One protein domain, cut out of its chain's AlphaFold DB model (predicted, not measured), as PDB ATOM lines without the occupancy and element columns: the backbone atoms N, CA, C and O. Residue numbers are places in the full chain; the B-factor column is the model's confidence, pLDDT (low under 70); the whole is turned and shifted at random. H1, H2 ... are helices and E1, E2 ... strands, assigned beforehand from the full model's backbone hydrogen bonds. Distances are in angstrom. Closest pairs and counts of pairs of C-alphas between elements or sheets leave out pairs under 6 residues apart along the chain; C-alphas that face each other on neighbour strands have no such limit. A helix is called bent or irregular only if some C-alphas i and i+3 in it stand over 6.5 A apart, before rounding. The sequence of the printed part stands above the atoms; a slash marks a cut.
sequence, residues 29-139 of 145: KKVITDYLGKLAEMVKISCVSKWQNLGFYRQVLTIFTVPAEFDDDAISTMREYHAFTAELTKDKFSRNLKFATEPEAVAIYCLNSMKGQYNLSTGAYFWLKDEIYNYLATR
ATOM      1  N   LYS A  29     162.577 107.279 106.982       79.88
ATOM      2  CA  LYS A  29     163.454 106.678 105.967       79.88
ATOM      3  C   LYS A  29     162.718 106.404 104.662       79.88
ATOM      4  O   LYS A  29     163.247 106.682 103.587       79.88
ATOM      5  N   LYS A  30     161.493 105.882 104.760       82.50
ATOM      6  CA  LYS A  30     160.643 105.588 103.607       82.50
ATOM      7  C   LYS A  30     160.190 106.873 102.924       82.50
ATOM      8  O   LYS A  30     160.293 106.974 101.711       82.50
ATOM      9  N   VAL A  31     159.785 107.878 103.699       82.94
ATOM     10  CA  VAL A  31     159.378 109.186 103.159       82.94
ATOM     11  C   VAL A  31     160.514 109.852 102.389       82.94
ATOM     12  O   VAL A  31     160.321 110.277 101.252       82.94
ATOM     13  N   ILE A  32     161.705 109.903 102.990       80.50
ATOM     14  CA  ILE A  32     162.907 110.458 102.358       80.50
ATOM     15  C   ILE A  32     163.223 109.685 101.075       80.50
ATOM     16  O   ILE A  32     163.436 110.286 100.026       80.50
ATOM     17  N   THR A  33     163.198 108.355 101.142       81.31
ATOM     18  CA  THR A  33     163.466 107.485  99.994       81.31
ATOM     19  C   THR A  33     162.494 107.725  98.843       81.31
ATOM     20  O   THR A  33     162.933 107.958  97.717       81.31
ATOM     21  N   ASP A  34     161.190 107.690  99.111       84.44
ATOM     22  CA  ASP A  34     160.153 107.796  98.084       84.44
ATOM     23  C   ASP A  34     160.205 109.171  97.401       84.44
ATOM     24  O   ASP A  34     160.173 109.268  96.169       84.44
ATOM     25  N   TYR A  35     160.356 110.239  98.194       83.94
ATOM     26  CA  TYR A  35     160.469 111.603  97.681       83.94
ATOM     27  C   TYR A  35     161.706 111.774  96.793       83.94
ATOM     28  O   TYR A  35     161.599 112.216  95.645       83.94
ATOM     29  N   LEU A  36     162.882 111.394  97.299       82.56
ATOM     30  CA  LEU A  36     164.139 111.562  96.575       82.56
ATOM     31  C   LEU A  36     164.214 110.673  95.339       82.56
ATOM     32  O   LEU A  36     164.717 111.114  94.306       82.56
ATOM     33  N   GLY A  37     163.679 109.454  95.414       84.56
ATOM     34  CA  GLY A  37     163.574 108.548  94.275       84.56
ATOM     35  C   GLY A  37     162.765 109.166  93.140       84.56
ATOM     36  O   GLY A  37     163.236 109.218  91.999       84.56
ATOM     37  N   LYS A  38     161.588 109.728  93.448       86.50
ATOM     38  CA  LYS A  38     160.754 110.378  92.430       86.50
ATOM     39  C   LYS A  38     161.403 111.641  91.868       86.50
ATOM     40  O   LYS A  38     161.375 111.854  90.655       86.50
ATOM     41  N   LEU A  39     162.033 112.448  92.720       84.19
ATOM     42  CA  LEU A  39     162.786 113.626  92.287       84.19
ATOM     43  C   LEU A  39     163.917 113.238  91.322       84.19
ATOM     44  O   LEU A  39     164.060 113.842  90.257       84.19
ATOM     45  N   ALA A  40     164.688 112.203  91.655       83.19
ATOM     46  CA  ALA A  40     165.803 111.734  90.841       83.19
ATOM     47  C   ALA A  40     165.347 111.221  89.470       83.19
ATOM     48  O   ALA A  40     165.967 111.536  88.450       83.19
ATOM     49  N   GLU A  41     164.242 110.475  89.428       86.00
ATOM     50  CA  GLU A  41     163.596 110.039  88.189       86.00
ATOM     51  C   GLU A  41     163.218 111.239  87.307       86.00
ATOM     52  O   GLU A  41     163.597 111.298  86.133       86.00
ATOM     53  N   MET A  42     162.540 112.239  87.878       86.44
ATOM     54  CA  MET A  42     162.108 113.434  87.148       86.44
ATOM     55  C   MET A  42     163.286 114.244  86.597       86.44
ATOM     56  O   MET A  42     163.236 114.712  85.453       86.44
ATOM     57  N   VAL A  43     164.361 114.388  87.378       85.62
ATOM     58  CA  VAL A  43     165.581 115.087  86.953       85.62
ATOM     59  C   VAL A  43     166.243 114.347  85.791       85.62
ATOM     60  O   VAL A  43     166.549 114.965  84.772       85.62
ATOM     61  N   LYS A  44     166.403 113.022  85.887       84.00
ATOM     62  CA  LYS A  44     166.983 112.206  84.808       84.00
ATOM     63  C   LYS A  44     166.177 112.323  83.514       84.00
ATOM     64  O   LYS A  44     166.765 112.589  82.467       84.00
ATOM     65  N   ILE A  45     164.850 112.180  83.588       86.12
ATOM     66  CA  ILE A  45     163.952 112.324  82.428       86.12
ATOM     67  C   ILE A  45     164.102 113.717  81.805       86.12
ATOM     68  O   ILE A  45     164.237 113.847  80.587       86.12
ATOM     69  N   SER A  46     164.137 114.758  82.637       87.12
ATOM     70  CA  SER A  46     164.300 116.146  82.189       87.12
ATOM     71  C   SER A  46     165.658 116.404  81.533       87.12
ATOM     72  O   SER A  46     165.753 117.197  80.598       87.12
ATOM     73  N   CYS A  47     166.717 115.744  81.999       85.31
ATOM     74  CA  CYS A  47     168.038 115.852  81.398       85.31
ATOM     75  C   CYS A  47     168.117 115.113  80.055       85.31
ATOM     76  O   CYS A  47     168.565 115.687  79.066       85.31
ATOM     77  N   VAL A  48     167.650 113.866  79.987       82.38
ATOM     78  CA  VAL A  48     167.704 113.069  78.749       82.38
ATOM     79  C   VAL A  48     166.818 113.670  77.650       82.38
ATOM     80  O   VAL A  48     167.181 113.610  76.478       82.38
ATOM     81  N   SER A  49     165.693 114.302  78.008       85.69
ATOM     82  CA  SER A  49     164.818 114.965  77.030       85.69
ATOM     83  C   SER A  49     165.431 116.231  76.424       85.69
ATOM     84  O   SER A  49     165.146 116.554  75.272       85.69
ATOM     85  N   LYS A  50     166.292 116.936  77.169       88.69
ATOM     86  CA  LYS A  50     166.969 118.160  76.710       88.69
ATOM     87  C   LYS A  50     168.317 117.893  76.039       88.69
ATOM     88  O   LYS A  50     168.693 118.635  75.137       88.69
ATOM     89  N   TRP A  51     169.040 116.853  76.459       86.75
ATOM     90  CA  TRP A  51     170.386 116.541  75.974       86.75
ATOM     91  C   TRP A  51     170.472 115.098  75.463       86.75
ATOM     92  O   TRP A  51     170.549 114.143  76.238       86.75
ATOM     93  N   GLN A  52     170.507 114.946  74.135       83.69
ATOM     94  CA  GLN A  52     170.686 113.646  73.487       83.69
ATOM     95  C   GLN A  52     172.038 113.021  73.872       83.69
ATOM     96  O   GLN A  52     173.057 113.708  73.913       83.69
ATOM     97  N   ASN A  53     172.049 111.707  74.120       83.50
ATOM     98  CA  ASN A  53     173.240 110.920  74.484       83.50
ATOM     99  C   ASN A  53     173.947 111.343  75.789       83.50
ATOM    100  O   ASN A  53     175.117 111.015  75.987       83.50
ATOM    101  N   LEU A  54     173.258 112.039  76.700       84.56
ATOM    102  CA  LEU A  54     173.823 112.407  77.997       84.56
ATOM    103  C   LEU A  54     174.000 111.177  78.903       84.56
ATOM    104  O   LEU A  54     173.039 110.580  79.391       84.56
ATOM    105  N   GLY A  55     175.249 110.842  79.213       84.81
ATOM    106  CA  GLY A  55     175.604 109.864  80.233       84.81
ATOM    107  C   GLY A  55     175.446 110.445  81.636       84.81
ATOM    108  O   GLY A  55     176.447 110.818  82.248       84.81
ATOM    109  N   PHE A  56     174.209 110.489  82.148       83.62
ATOM    110  CA  PHE A  56     173.828 111.152  83.409       83.62
ATOM    111  C   PHE A  56     174.853 110.950  84.538       83.62
ATOM    112  O   PHE A  56     175.474 111.898  85.002       83.62
ATOM    113  N   TYR A  57     175.144 109.699  84.892       82.56
ATOM    114  CA  TYR A  57     176.026 109.365  86.015       82.56
ATOM    115  C   TYR A  57     177.495 109.772  85.864       82.56
ATOM    116  O   TYR A  57     178.224 109.777  86.851       82.56
ATOM    117  N   ARG A  58     177.958 110.034  84.639       83.69
ATOM    118  CA  ARG A  58     179.358 110.391  84.359       83.69
ATOM    119  C   ARG A  58     179.519 111.878  84.072       83.69
ATOM    120  O   ARG A  58     180.564 112.442  84.379       83.69
ATOM    121  N   GLN A  59     178.509 112.490  83.457       86.44
ATOM    122  CA  GLN A  59     178.595 113.836  82.893       86.44
ATOM    123  C   GLN A  59     177.807 114.881  83.684       86.44
ATOM    124  O   GLN A  59     178.074 116.067  83.528       86.44
ATOM    125  N   VAL A  60     176.867 114.471  84.535       84.62
ATOM    126  CA  VAL A  60     176.097 115.398  85.369       84.62
ATOM    127  C   VAL A  60     176.755 115.498  86.737       84.62
ATOM    128  O   VAL A  60     177.059 114.483  87.360       84.62
ATOM    129  N   LEU A  61     177.001 116.725  87.194       86.62
ATOM    130  CA  LEU A  61     177.348 117.027  88.579       86.62
ATOM    131  C   LEU A  61     176.068 117.463  89.289       86.62
ATOM    132  O   LEU A  61     175.459 118.457  88.901       86.62
ATOM    133  N   THR A  62     175.679 116.730  90.324       82.00
ATOM    134  CA  THR A  62     174.551 117.096  91.182       82.00
ATOM    135  C   THR A  62     175.085 117.788  92.428       82.00
ATOM    136  O   THR A  62     175.988 117.266  93.088       82.00
ATOM    137  N   ILE A  63     174.526 118.953  92.749       84.69
ATOM    138  CA  ILE A  63     174.790 119.674  93.994       84.69
ATOM    139  C   ILE A  63     173.480 119.712  94.773       84.69
ATOM    140  O   ILE A  63     172.498 120.256  94.273       84.69
ATOM    141  N   PHE A  64     173.460 119.102  95.954       83.19
ATOM    142  CA  PHE A  64     172.312 119.145  96.851       83.19
ATOM    143  C   PHE A  64     172.537 120.213  97.916       83.19
ATOM    144  O   PHE A  64     173.611 120.271  98.514       83.19
ATOM    145  N   THR A  65     171.541 121.064  98.136       83.25
ATOM    146  CA  THR A  65     171.591 122.063  99.199       83.25
ATOM    147  C   THR A  65     171.011 121.474 100.474       83.25
ATOM    148  O   THR A  65     169.970 120.821 100.430       83.25
ATOM    149  N   VAL A  66     171.701 121.664 101.593       83.31
ATOM    150  CA  VAL A  66     171.251 121.223 102.919       83.31
ATOM    151  C   VAL A  66     171.236 122.396 103.893       83.31
ATOM    152  O   VAL A  66     171.982 123.357 103.688       83.31
ATOM    153  N   PRO A  67     170.431 122.336 104.960       81.25
ATOM    154  CA  PRO A  67     170.494 123.331 106.022       81.25
ATOM    155  C   PRO A  67     171.910 123.431 106.605       81.25
ATOM    156  O   PRO A  67     172.639 122.436 106.653       81.25
ATOM    157  N   ALA A  68     172.311 124.623 107.049       80.06
ATOM    158  CA  ALA A  68     173.650 124.849 107.604       80.06
ATOM    159  C   ALA A  68     173.877 124.116 108.939       80.06
ATOM    160  O   ALA A  68     175.010 123.939 109.374       80.06
ATOM    161  N   GLU A  69     172.791 123.695 109.579       79.69
ATOM    162  CA  GLU A  69     172.756 123.016 110.870       79.69
ATOM    163  C   GLU A  69     172.913 121.501 110.750       79.69
ATOM    164  O   GLU A  69     172.977 120.815 111.769       79.69
ATOM    165  N   PHE A  70     172.910 120.960 109.529       81.50
ATOM    166  CA  PHE A  70     173.104 119.531 109.334       81.50
ATOM    167  C   PHE A  70     174.524 119.154 109.746       81.50
ATOM    168  O   PHE A  70     175.500 119.650 109.185       81.50
ATOM    169  N   ASP A  71     174.620 118.250 110.716       83.38
ATOM    170  CA  ASP A  71     175.881 117.636 111.100       83.38
ATOM    171  C   ASP A  71     176.353 116.617 110.048       83.38
ATOM    172  O   ASP A  71     175.647 116.260 109.095       83.38
ATOM    173  N   ASP A  72     177.586 116.140 110.218       84.31
ATOM    174  CA  ASP A  72     178.200 115.181 109.298       84.31
ATOM    175  C   ASP A  72     177.383 113.882 109.179       84.31
ATOM    176  O   ASP A  72     177.332 113.280 108.102       84.31
ATOM    177  N   ASP A  73     176.694 113.474 110.246       85.75
ATOM    178  CA  ASP A  73     175.857 112.274 110.274       85.75
ATOM    179  C   ASP A  73     174.567 112.463 109.464       85.75
ATOM    180  O   ASP A  73     174.183 111.578 108.686       85.75
ATOM    181  N   ALA A  74     173.921 113.627 109.560       83.88
ATOM    182  CA  ALA A  74     172.775 113.997 108.739       83.88
ATOM    183  C   ALA A  74     173.164 114.100 107.258       83.88
ATOM    184  O   ALA A  74     172.460 113.564 106.395       83.88
ATOM    185  N   ILE A  75     174.316 114.705 106.944       83.56
ATOM    186  CA  ILE A  75     174.842 114.783 105.570       83.56
ATOM    187  C   ILE A  75     175.180 113.384 105.040       83.56
ATOM    188  O   ILE A  75     174.848 113.056 103.896       83.56
ATOM    189  N   SER A  76     175.806 112.535 105.855       84.75
ATOM    190  CA  SER A  76     176.133 111.145 105.511       84.75
ATOM    191  C   SER A  76     174.872 110.324 105.237       84.75
ATOM    192  O   SER A  76     174.789 109.634 104.217       84.75
ATOM    193  N   THR A  77     173.854 110.477 106.084       83.12
ATOM    194  CA  THR A  77     172.532 109.864 105.921       83.12
ATOM    195  C   THR A  77     171.887 110.321 104.615       83.12
ATOM    196  O   THR A  77     171.498 109.497 103.787       83.12
ATOM    197  N   MET A  78     171.842 111.632 104.367       80.19
ATOM    198  CA  MET A  78     171.304 112.193 103.127       80.19
ATOM    199  C   MET A  78     172.043 111.672 101.901       80.19
ATOM    200  O   MET A  78     171.395 111.303 100.921       80.19
ATOM    201  N   ARG A  79     173.376 111.587 101.951       81.50
ATOM    202  CA  ARG A  79     174.207 111.031 100.876       81.50
ATOM    203  C   ARG A  79     173.911 109.559 100.628       81.50
ATOM    204  O   ARG A  79     173.816 109.160  99.471       81.50
ATOM    205  N   GLU A  80     173.772 108.761 101.679       81.62
ATOM    206  CA  GLU A  80     173.459 107.339 101.568       81.62
ATOM    207  C   GLU A  80     172.111 107.115 100.885       81.62
ATOM    208  O   GLU A  80     172.063 106.437  99.858       81.62
ATOM    209  N   TYR A  81     171.048 107.750 101.380       76.12
ATOM    210  CA  TYR A  81     169.708 107.589 100.812       76.12
ATOM    211  C   TYR A  81     169.591 108.190  99.397       76.12
ATOM    212  O   TYR A  81     168.953 107.598  98.524       76.12
ATOM    213  N   HIS A  82     170.275 109.304  99.105       70.25
ATOM    214  CA  HIS A  82     170.328 109.878  97.751       70.25
ATOM    215  C   HIS A  82     171.071 109.001  96.741       70.25
ATOM    216  O   HIS A  82     170.642 108.864  95.592       70.25
ATOM    217  N   ALA A  83     172.227 108.465  97.131       67.69
ATOM    218  CA  ALA A  83     173.090 107.737  96.213       67.69
ATOM    219  C   ALA A  83     172.637 106.290  96.024       67.69
ATOM    220  O   ALA A  83     172.664 105.790  94.904       67.69
ATOM    221  N   PHE A  84     172.233 105.624  97.105       63.66
ATOM    222  CA  PHE A  84     171.880 104.210  97.080       63.66
ATOM    223  C   PHE A  84     170.402 103.986  96.758       63.66
ATOM    224  O   PHE A  84     170.080 103.076  96.001       63.66
ATOM    225  N   THR A  85     169.503 104.816  97.293       62.75
ATOM    226  CA  THR A  85     168.061 104.525  97.255       62.75
ATOM    227  C   THR A  85     167.311 105.297  96.173       62.75
ATOM    228  O   THR A  85     166.394 104.754  95.566       62.75
ATOM    229  N   ALA A  86     167.728 106.528  95.861       66.31
ATOM    230  CA  ALA A  86     167.145 107.326  94.776       66.31
ATOM    231  C   ALA A  86     167.840 107.128  93.410       66.31
ATOM    232  O   ALA A  86     167.470 107.747  92.409       66.31
ATOM    233  N   GLU A  87     168.883 106.292  93.364       72.88
ATOM    234  CA  GLU A  87     169.723 106.023  92.192       72.88
ATOM    235  C   GLU A  87     170.260 107.284  91.495       72.88
ATOM    236  O   GLU A  87     170.538 107.250  90.299       72.88
ATOM    237  N   LEU A  88     170.381 108.436  92.156       75.38
ATOM    238  CA  LEU A  88     170.835 109.660  91.481       75.38
ATOM    239  C   LEU A  88     172.310 109.551  91.051       75.38
ATOM    240  O   LEU A  88     172.738 110.133  90.054       75.38
ATOM    241  N   THR A  89     173.076 108.717  91.747       73.62
ATOM    242  CA  THR A  89     174.435 108.319  91.383       73.62
ATOM    243  C   THR A  89     174.576 106.805  91.411       73.62
ATOM    244  O   THR A  89     173.836 106.126  92.105       73.62
ATOM    245  N   LYS A  90     175.563 106.259  90.691       72.19
ATOM    246  CA  LYS A  90     175.866 104.816  90.744       72.19
ATOM    247  C   LYS A  90     176.632 104.377  91.993       72.19
ATOM    248  O   LYS A  90     176.757 103.182  92.223       72.19
ATOM    249  N   ASP A  91     177.206 105.322  92.732       75.62
ATOM    250  CA  ASP A  91     178.134 105.054  93.826       75.62
ATOM    251  C   ASP A  91     177.909 106.051  94.970       75.62
ATOM    252  O   ASP A  91     177.731 107.245  94.713       75.62
ATOM    253  N   LYS A  92     177.939 105.570  96.223       72.69
ATOM    254  CA  LYS A  92     177.758 106.383  97.445       72.69
ATOM    255  C   LYS A  92     178.766 107.531  97.547       72.69
ATOM    256  O   LYS A  92     178.440 108.614  98.033       72.69
ATOM    257  N   PHE A  93     179.977 107.306  97.060       76.00
ATOM    258  CA  PHE A  93     181.101 108.236  97.075       76.00
ATOM    259  C   PHE A  93     181.367 108.828  95.688       76.00
ATOM    260  O   PHE A  93     182.472 109.294  95.395       76.00
ATOM    261  N   SER A  94     180.351 108.844  94.822       79.88
ATOM    262  CA  SER A  94     180.446 109.475  93.514       79.88
ATOM    263  C   SER A  94     180.912 110.926  93.642       79.88
ATOM    264  O   SER A  94     180.268 111.763  94.277       79.88
ATOM    265  N   ARG A  95     182.011 111.255  92.955       83.38
ATOM    266  CA  ARG A  95     182.530 112.631  92.854       83.38
ATOM    267  C   ARG A  95     181.559 113.582  92.144       83.38
ATOM    268  O   ARG A  95     181.716 114.798  92.227       83.38
ATOM    269  N   ASN A  96     180.564 113.022  91.457       84.06
ATOM    270  CA  ASN A  96     179.491 113.726  90.771       84.06
ATOM    271  C   ASN A  96     178.296 114.053  91.694       84.06
ATOM    272  O   ASN A  96     177.287 114.550  91.199       84.06
ATOM    273  N   LEU A  97     178.406 113.812  93.009       83.44
ATOM    274  CA  LEU A  97     177.461 114.277  94.028       83.44
ATOM    275  C   LEU A  97     178.178 115.113  95.094       83.44
ATOM    276  O   LEU A  97     179.001 114.607  95.868       83.44
ATOM    277  N   LYS A  98     177.818 116.393  95.159       84.50
ATOM    278  CA  LYS A  98     178.308 117.349  96.153       84.50
ATOM    279  C   LYS A  98     177.158 117.888  96.988       84.50
ATOM    280  O   LYS A  98     176.012 117.883  96.552       84.50
ATOM    281  N   PHE A  99     177.508 118.368  98.169       82.88
ATOM    282  CA  PHE A  99     176.602 119.085  99.046       82.88
ATOM    283  C   PHE A  99     177.126 120.507  99.206       82.88
ATOM    284  O   PHE A  99     178.340 120.717  99.197       82.88
ATOM    285  N   ALA A 100     176.207 121.451  99.291       83.00
ATOM    286  CA  ALA A 100     176.450 122.829  99.684       83.00
ATOM    287  C   ALA A 100     175.406 123.189 100.737       83.00
ATOM    288  O   ALA A 100     174.346 122.562 100.793       83.00
ATOM    289  N   THR A 101     175.668 124.186 101.563       83.81
ATOM    290  CA  THR A 101     174.625 124.691 102.453       83.81
ATOM    291  C   THR A 101     173.651 125.580 101.673       83.81
ATOM    292  O   THR A 101     174.013 126.225 100.685       83.81
ATOM    293  N   GLU A 102     172.389 125.617 102.086       78.62
ATOM    294  CA  GLU A 102     171.384 126.547 101.562       78.62
ATOM    295  C   GLU A 102     171.867 128.010 101.570       78.62
ATOM    296  O   GLU A 102     171.824 128.642 100.507       78.62
ATOM    297  N   PRO A 103     172.419 128.558 102.675       75.69
ATOM    298  CA  PRO A 103     172.954 129.919 102.665       75.69
ATOM    299  C   PRO A 103     174.120 130.120 101.692       75.69
ATOM    300  O   PRO A 103     174.210 131.184 101.077       75.69
ATOM    301  N   GLU A 104     174.991 129.127 101.485       76.75
ATOM    302  CA  GLU A 104     176.037 129.210 100.456       76.75
ATOM    303  C   GLU A 104     175.437 129.296  99.049       76.75
ATOM    304  O   GLU A 104     175.866 130.126  98.244       76.75
ATOM    305  N   ALA A 105     174.428 128.478  98.741       79.25
ATOM    306  CA  ALA A 105     173.766 128.498  97.439       79.25
ATOM    307  C   ALA A 105     173.058 129.837  97.175       79.25
ATOM    308  O   ALA A 105     173.176 130.394  96.078       79.25
ATOM    309  N   VAL A 106     172.388 130.391  98.190       76.94
ATOM    310  CA  VAL A 106     171.769 131.723  98.122       76.94
ATOM    311  C   VAL A 106     172.832 132.802  97.930       76.94
ATOM    312  O   VAL A 106     172.689 133.643  97.041       76.94
ATOM    313  N   ALA A 107     173.935 132.760  98.683       76.69
ATOM    314  CA  ALA A 107     175.034 133.709  98.520       76.69
ATOM    315  C   ALA A 107     175.592 133.682  97.089       76.69
ATOM    316  O   ALA A 107     175.730 134.736  96.466       76.69
ATOM    317  N   ILE A 108     175.847 132.493  96.526       75.81
ATOM    318  CA  ILE A 108     176.306 132.332  95.137       75.81
ATOM    319  C   ILE A 108     175.295 132.935  94.154       75.81
ATOM    320  O   ILE A 108     175.683 133.667  93.240       75.81
ATOM    321  N   TYR A 109     174.002 132.653  94.328       78.94
ATOM    322  CA  TYR A 109     172.952 133.189  93.463       78.94
ATOM    323  C   TYR A 109     172.883 134.720  93.513       78.94
ATOM    324  O   TYR A 109     172.856 135.376  92.465       78.94
ATOM    325  N   CYS A 110     172.907 135.300  94.713       74.62
ATOM    326  CA  CYS A 110     172.883 136.743  94.919       74.62
ATOM    327  C   CYS A 110     174.120 137.408  94.306       74.62
ATOM    328  O   CYS A 110     173.987 138.371  93.550       74.62
ATOM    329  N   LEU A 111     175.318 136.876  94.567       75.00
ATOM    330  CA  LEU A 111     176.569 137.397  94.008       75.00
ATOM    331  C   LEU A 111     176.580 137.348  92.475       75.00
ATOM    332  O   LEU A 111     177.026 138.299  91.835       75.00
ATOM    333  N   ASN A 112     176.059 136.271  91.882       76.12
ATOM    334  CA  ASN A 112     175.939 136.157  90.430       76.12
ATOM    335  C   ASN A 112     174.911 137.136  89.850       76.12
ATOM    336  O   ASN A 112     175.177 137.747  88.818       76.12
ATOM    337  N   SER A 113     173.773 137.327  90.517       75.56
ATOM    338  CA  SER A 113     172.721 138.260  90.084       75.56
ATOM    339  C   SER A 113     173.141 139.730  90.200       75.56
ATOM    340  O   SER A 113     172.735 140.560  89.392       75.56
ATOM    341  N   MET A 114     173.989 140.054  91.178       71.69
ATOM    342  CA  MET A 114     174.533 141.399  91.415       71.69
ATOM    343  C   MET A 114     175.820 141.690  90.630       71.69
ATOM    344  O   MET A 114     176.390 142.783  90.739       71.69
ATOM    345  N   LYS A 115     176.314 140.717  89.857       69.31
ATOM    346  CA  LYS A 115     177.580 140.823  89.132       69.31
ATOM    347  C   LYS A 115     177.538 142.018  88.173       69.31
ATOM    348  O   LYS A 115     176.717 142.074  87.265       69.31
ATOM    349  N   GLY A 116     178.432 142.984  88.393       66.44
ATOM    350  CA  GLY A 116     178.522 144.223  87.610       66.44
ATOM    351  C   GLY A 116     177.700 145.405  88.141       66.44
ATOM    352  O   GLY A 116     177.878 146.512  87.643       66.44
ATOM    353  N   GLN A 117     176.852 145.212  89.157       65.44
ATOM    354  CA  GLN A 117     176.104 146.301  89.808       65.44
ATOM    355  C   GLN A 117     176.832 146.848  91.042       65.44
ATOM    356  O   GLN A 117     176.775 148.044  91.320       65.44
ATOM    357  N   TYR A 118     177.562 145.982  91.752       65.62
ATOM    358  CA  TYR A 118     178.305 146.334  92.958       65.62
ATOM    359  C   TYR A 118     179.731 145.772  92.882       65.62
ATOM    360  O   TYR A 118     179.928 144.576  92.657       65.62
ATOM    361  N   ASN A 119     180.742 146.625  93.087       62.50
ATOM    362  CA  ASN A 119     182.147 146.211  93.189       62.50
ATOM    363  C   ASN A 119     182.415 145.618  94.575       62.50
ATOM    364  O   ASN A 119     183.019 146.246  95.443       62.50
ATOM    365  N   LEU A 120     181.927 144.402  94.793       64.75
ATOM    366  CA  LEU A 120     182.177 143.663  96.023       64.75
ATOM    367  C   LEU A 120     183.647 143.227  96.032       64.75
ATOM    368  O   LEU A 120     184.122 142.616  95.072       64.75
ATOM    369  N   SER A 121     184.387 143.567  97.085       63.22
ATOM    370  CA  SER A 121     185.776 143.140  97.265       63.22
ATOM    371  C   SER A 121     185.850 141.727  97.849       63.22
ATOM    372  O   SER A 121     184.886 141.200  98.405       63.22
ATOM    373  N   THR A 122     187.012 141.087  97.716       60.72
ATOM    374  CA  THR A 122     187.334 139.854  98.454       60.72
ATOM    375  C   THR A 122     187.296 140.172  99.955       60.72
ATOM    376  O   THR A 122     187.639 141.292 100.335       60.72
ATOM    377  N   GLY A 123     186.772 139.262 100.780       61.38
ATOM    378  CA  GLY A 123     186.493 139.516 102.200       61.38
ATOM    379  C   GLY A 123     185.211 140.302 102.531       61.38
ATOM    380  O   GLY A 123     185.003 140.643 103.691       61.38
ATOM    381  N   ALA A 124     184.341 140.613 101.559       62.28
ATOM    382  CA  ALA A 124     183.057 141.263 101.847       62.28
ATOM    383  C   ALA A 124     182.090 140.331 102.607       62.28
ATOM    384  O   ALA A 124     182.007 139.137 102.296       62.28
ATOM    385  N   TYR A 125     181.351 140.906 103.563       64.75
ATOM    386  CA  TYR A 125     180.334 140.237 104.378       64.75
ATOM    387  C   TYR A 125     178.934 140.566 103.859       64.75
ATOM    388  O   TYR A 125     178.650 141.721 103.532       64.75
ATOM    389  N   PHE A 126     178.049 139.574 103.841       65.25
ATOM    390  CA  PHE A 126     176.643 139.749 103.481       65.25
ATOM    391  C   PHE A 126     175.754 139.145 104.554       65.25
ATOM    392  O   PHE A 126     176.067 138.090 105.107       65.25
ATOM    393  N   TRP A 127     174.639 139.823 104.815       65.56
ATOM    394  CA  TRP A 127     173.574 139.308 105.659       65.56
ATOM    395  C   TRP A 127     172.490 138.718 104.770       65.56
ATOM    396  O   TRP A 127     171.905 139.426 103.947       65.56
ATOM    397  N   LEU A 128     172.219 137.432 104.937       64.62
ATOM    398  CA  LEU A 128     171.083 136.771 104.318       64.62
ATOM    399  C   LEU A 128     170.004 136.605 105.377       64.62
ATOM    400  O   LEU A 128     170.250 136.068 106.457       64.62
ATOM    401  N   LYS A 129     168.811 137.092 105.057       61.50
ATOM    402  CA  LYS A 129     167.618 136.878 105.865       61.50
ATOM    403  C   LYS A 129     166.722 135.905 105.113       61.50
ATOM    404  O   LYS A 129     166.151 136.274 104.090       61.50
ATOM    405  N   ASP A 130     166.656 134.684 105.611       61.94
ATOM    406  CA  ASP A 130     165.648 133.695 105.252       61.94
ATOM    407  C   ASP A 130     164.491 133.819 106.262       61.94
ATOM    408  O   ASP A 130     164.705 134.226 107.407       61.94
ATOM    409  N   GLU A 131     163.256 133.511 105.868       56.06
ATOM    410  CA  GLU A 131     162.099 133.573 106.780       56.06
ATOM    411  C   GLU A 131     162.258 132.616 107.974       56.06
ATOM    412  O   GLU A 131     161.636 132.825 109.014       56.06
ATOM    413  N   ILE A 132     163.136 131.615 107.844       52.41
ATOM    414  CA  ILE A 132     163.421 130.601 108.866       52.41
ATOM    415  C   ILE A 132     164.768 130.848 109.582       52.41
ATOM    416  O   ILE A 132     164.920 130.459 110.737       52.41
ATOM    417  N   TYR A 133     165.738 131.527 108.953       52.81
ATOM    418  CA  TYR A 133     167.112 131.641 109.469       52.81
ATOM    419  C   TYR A 133     167.789 132.980 109.113       52.81
ATOM    420  O   TYR A 133     167.515 133.592 108.083       52.81
ATOM    421  N   ASN A 134     168.742 133.432 109.936       48.72
ATOM    422  CA  ASN A 134     169.615 134.569 109.616       48.72
ATOM    423  C   ASN A 134     171.058 134.083 109.435       48.72
ATOM    424  O   ASN A 134     171.584 133.421 110.328       48.72
ATOM    425  N   TYR A 135     171.712 134.454 108.329       55.66
ATOM    426  CA  TYR A 135     173.063 133.988 108.001       55.66
ATOM    427  C   TYR A 135     174.034 135.135 107.684       55.66
ATOM    428  O   TYR A 135     173.685 136.103 107.006       55.66
ATOM    429  N   LEU A 136     175.289 134.981 108.119       45.06
ATOM    430  CA  LEU A 136     176.438 135.808 107.737       45.06
ATOM    431  C   LEU A 136     177.337 135.006 106.789       45.06
ATOM    432  O   LEU A 136     177.839 133.952 107.174       45.06
ATOM    433  N   ALA A 137     177.564 135.501 105.570       52.69
ATOM    434  CA  ALA A 137     178.412 134.844 104.568       52.69
ATOM    435  C   ALA A 137     179.580 135.743 104.128       52.69
ATOM    436  O   ALA A 137     179.414 136.958 103.989       52.69
ATOM    437  N   THR A 138     180.753 135.150 103.866       45.03
ATOM    438  CA  THR A 138     181.968 135.847 103.392       45.03
ATOM    439  C   THR A 138     182.432 135.346 102.029       45.03
ATOM    440  O   THR A 138     182.386 134.146 101.758       45.03
ATOM    441  N   ARG A 139     182.972 136.240 101.191       40.81
ATOM    442  CA  ARG A 139     183.420 135.907  99.823       40.81
ATOM    443  C   ARG A 139     184.645 134.976  99.737       40.81
ATOM    444  O   ARG A 139     184.879 134.399  98.680       40.81
TER     445      ARG A 139
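Overview. This is residues 29 to 139 of the 145 residues of an uncharacterized protein of Rhizophagus irregularis (UniProt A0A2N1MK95). A ribbon of two parallel strands, E1 and E2, lies in the middle of a loose model, with H3 and the long helix H1 toward one end and, toward the other, H4 followed by a hairpin of E3 and E4. H1 meets the rest through H3 and the short H2, while residues 112 to 119 stick out by H4. The printed part has 111 residues, with four named helices and four named strands in the order H1, H2, E1, H3, E2, H4, E3, E4; the sheet E1 E2 is parallel, the sheet E3 E4 antiparallel, and the class is mixed, helices and strands. The whole is loose, with a radius of gyration of the C-alphas of 16.6 A and spans of 41 by 35 by 24 A.

Along the chain. Find C-alpha 62 at (174.551, 117.096, 91.182); from there E1 runs through residues 62 to 66. Its partner E2 is residues 97 to 101, and H3, residues 72 to 85 and 19.0 A long, comes between them in the chain. H1, residues 29 to 50, begins at C-alpha 29, (163.454, 106.678, 105.967), and is 31.6 A long; H2 is residues 56 to 59. H4 is residues 102 to 113, 16.5 A long. E3 is residues 125 to 129, and E4, residues 134 to 138, ends at C-alpha 138, (181.968, 135.847, 103.392).

Arrangement. Look first at E1 and E2, parallel at 31 degrees, where N 64 and O 98 are 2.9 A apart, within hydrogen-bond range. E1, H3 and E2 make a strand-helix-strand unit, two parallel neighbour strands with a helix between them in the chain, and its crossover is right-handed. H3 and E2 are near each other, with 7 pairs of C-alphas within 10 A. With residues 81 to 85 alone, H3 touches residues 32 to 37 of H1; the closest C-alphas, Thr 33 and Thr 85, are 6.1 A apart, at a steep tilt of 60 degrees, the same way. H1 and H2 only just touch, with 3 pairs of C-alphas within 8 A, the closest being Lys 44 and Phe 56 at 7.1 A. H4 touches no helix; its closest C-alpha pair with E1 is Glu 102 and Thr 65, 5.1 A apart, and with E4 Pro 103 and Tyr 135, 6.7 A apart. E3 and E4 form a hairpin, antiparallel at 157 degrees, with N 128 and O 135 2.9 A apart. H1, H3 and H4 have every O i to N i+4 pair within hydrogen-bond range; H2 is too short for such a pair.

Size, cuts and confidence. The C-alphas farthest apart are those of Lys 30 and Asn 119, at 47.1 A. The printed part has no cut, and the links H3 to E2 and H4 to E3 are long, 11 residues each. The mean pLDDT of the printed part is 75.8; look for values under 70 at residues 83 to 86 and 115 to 139.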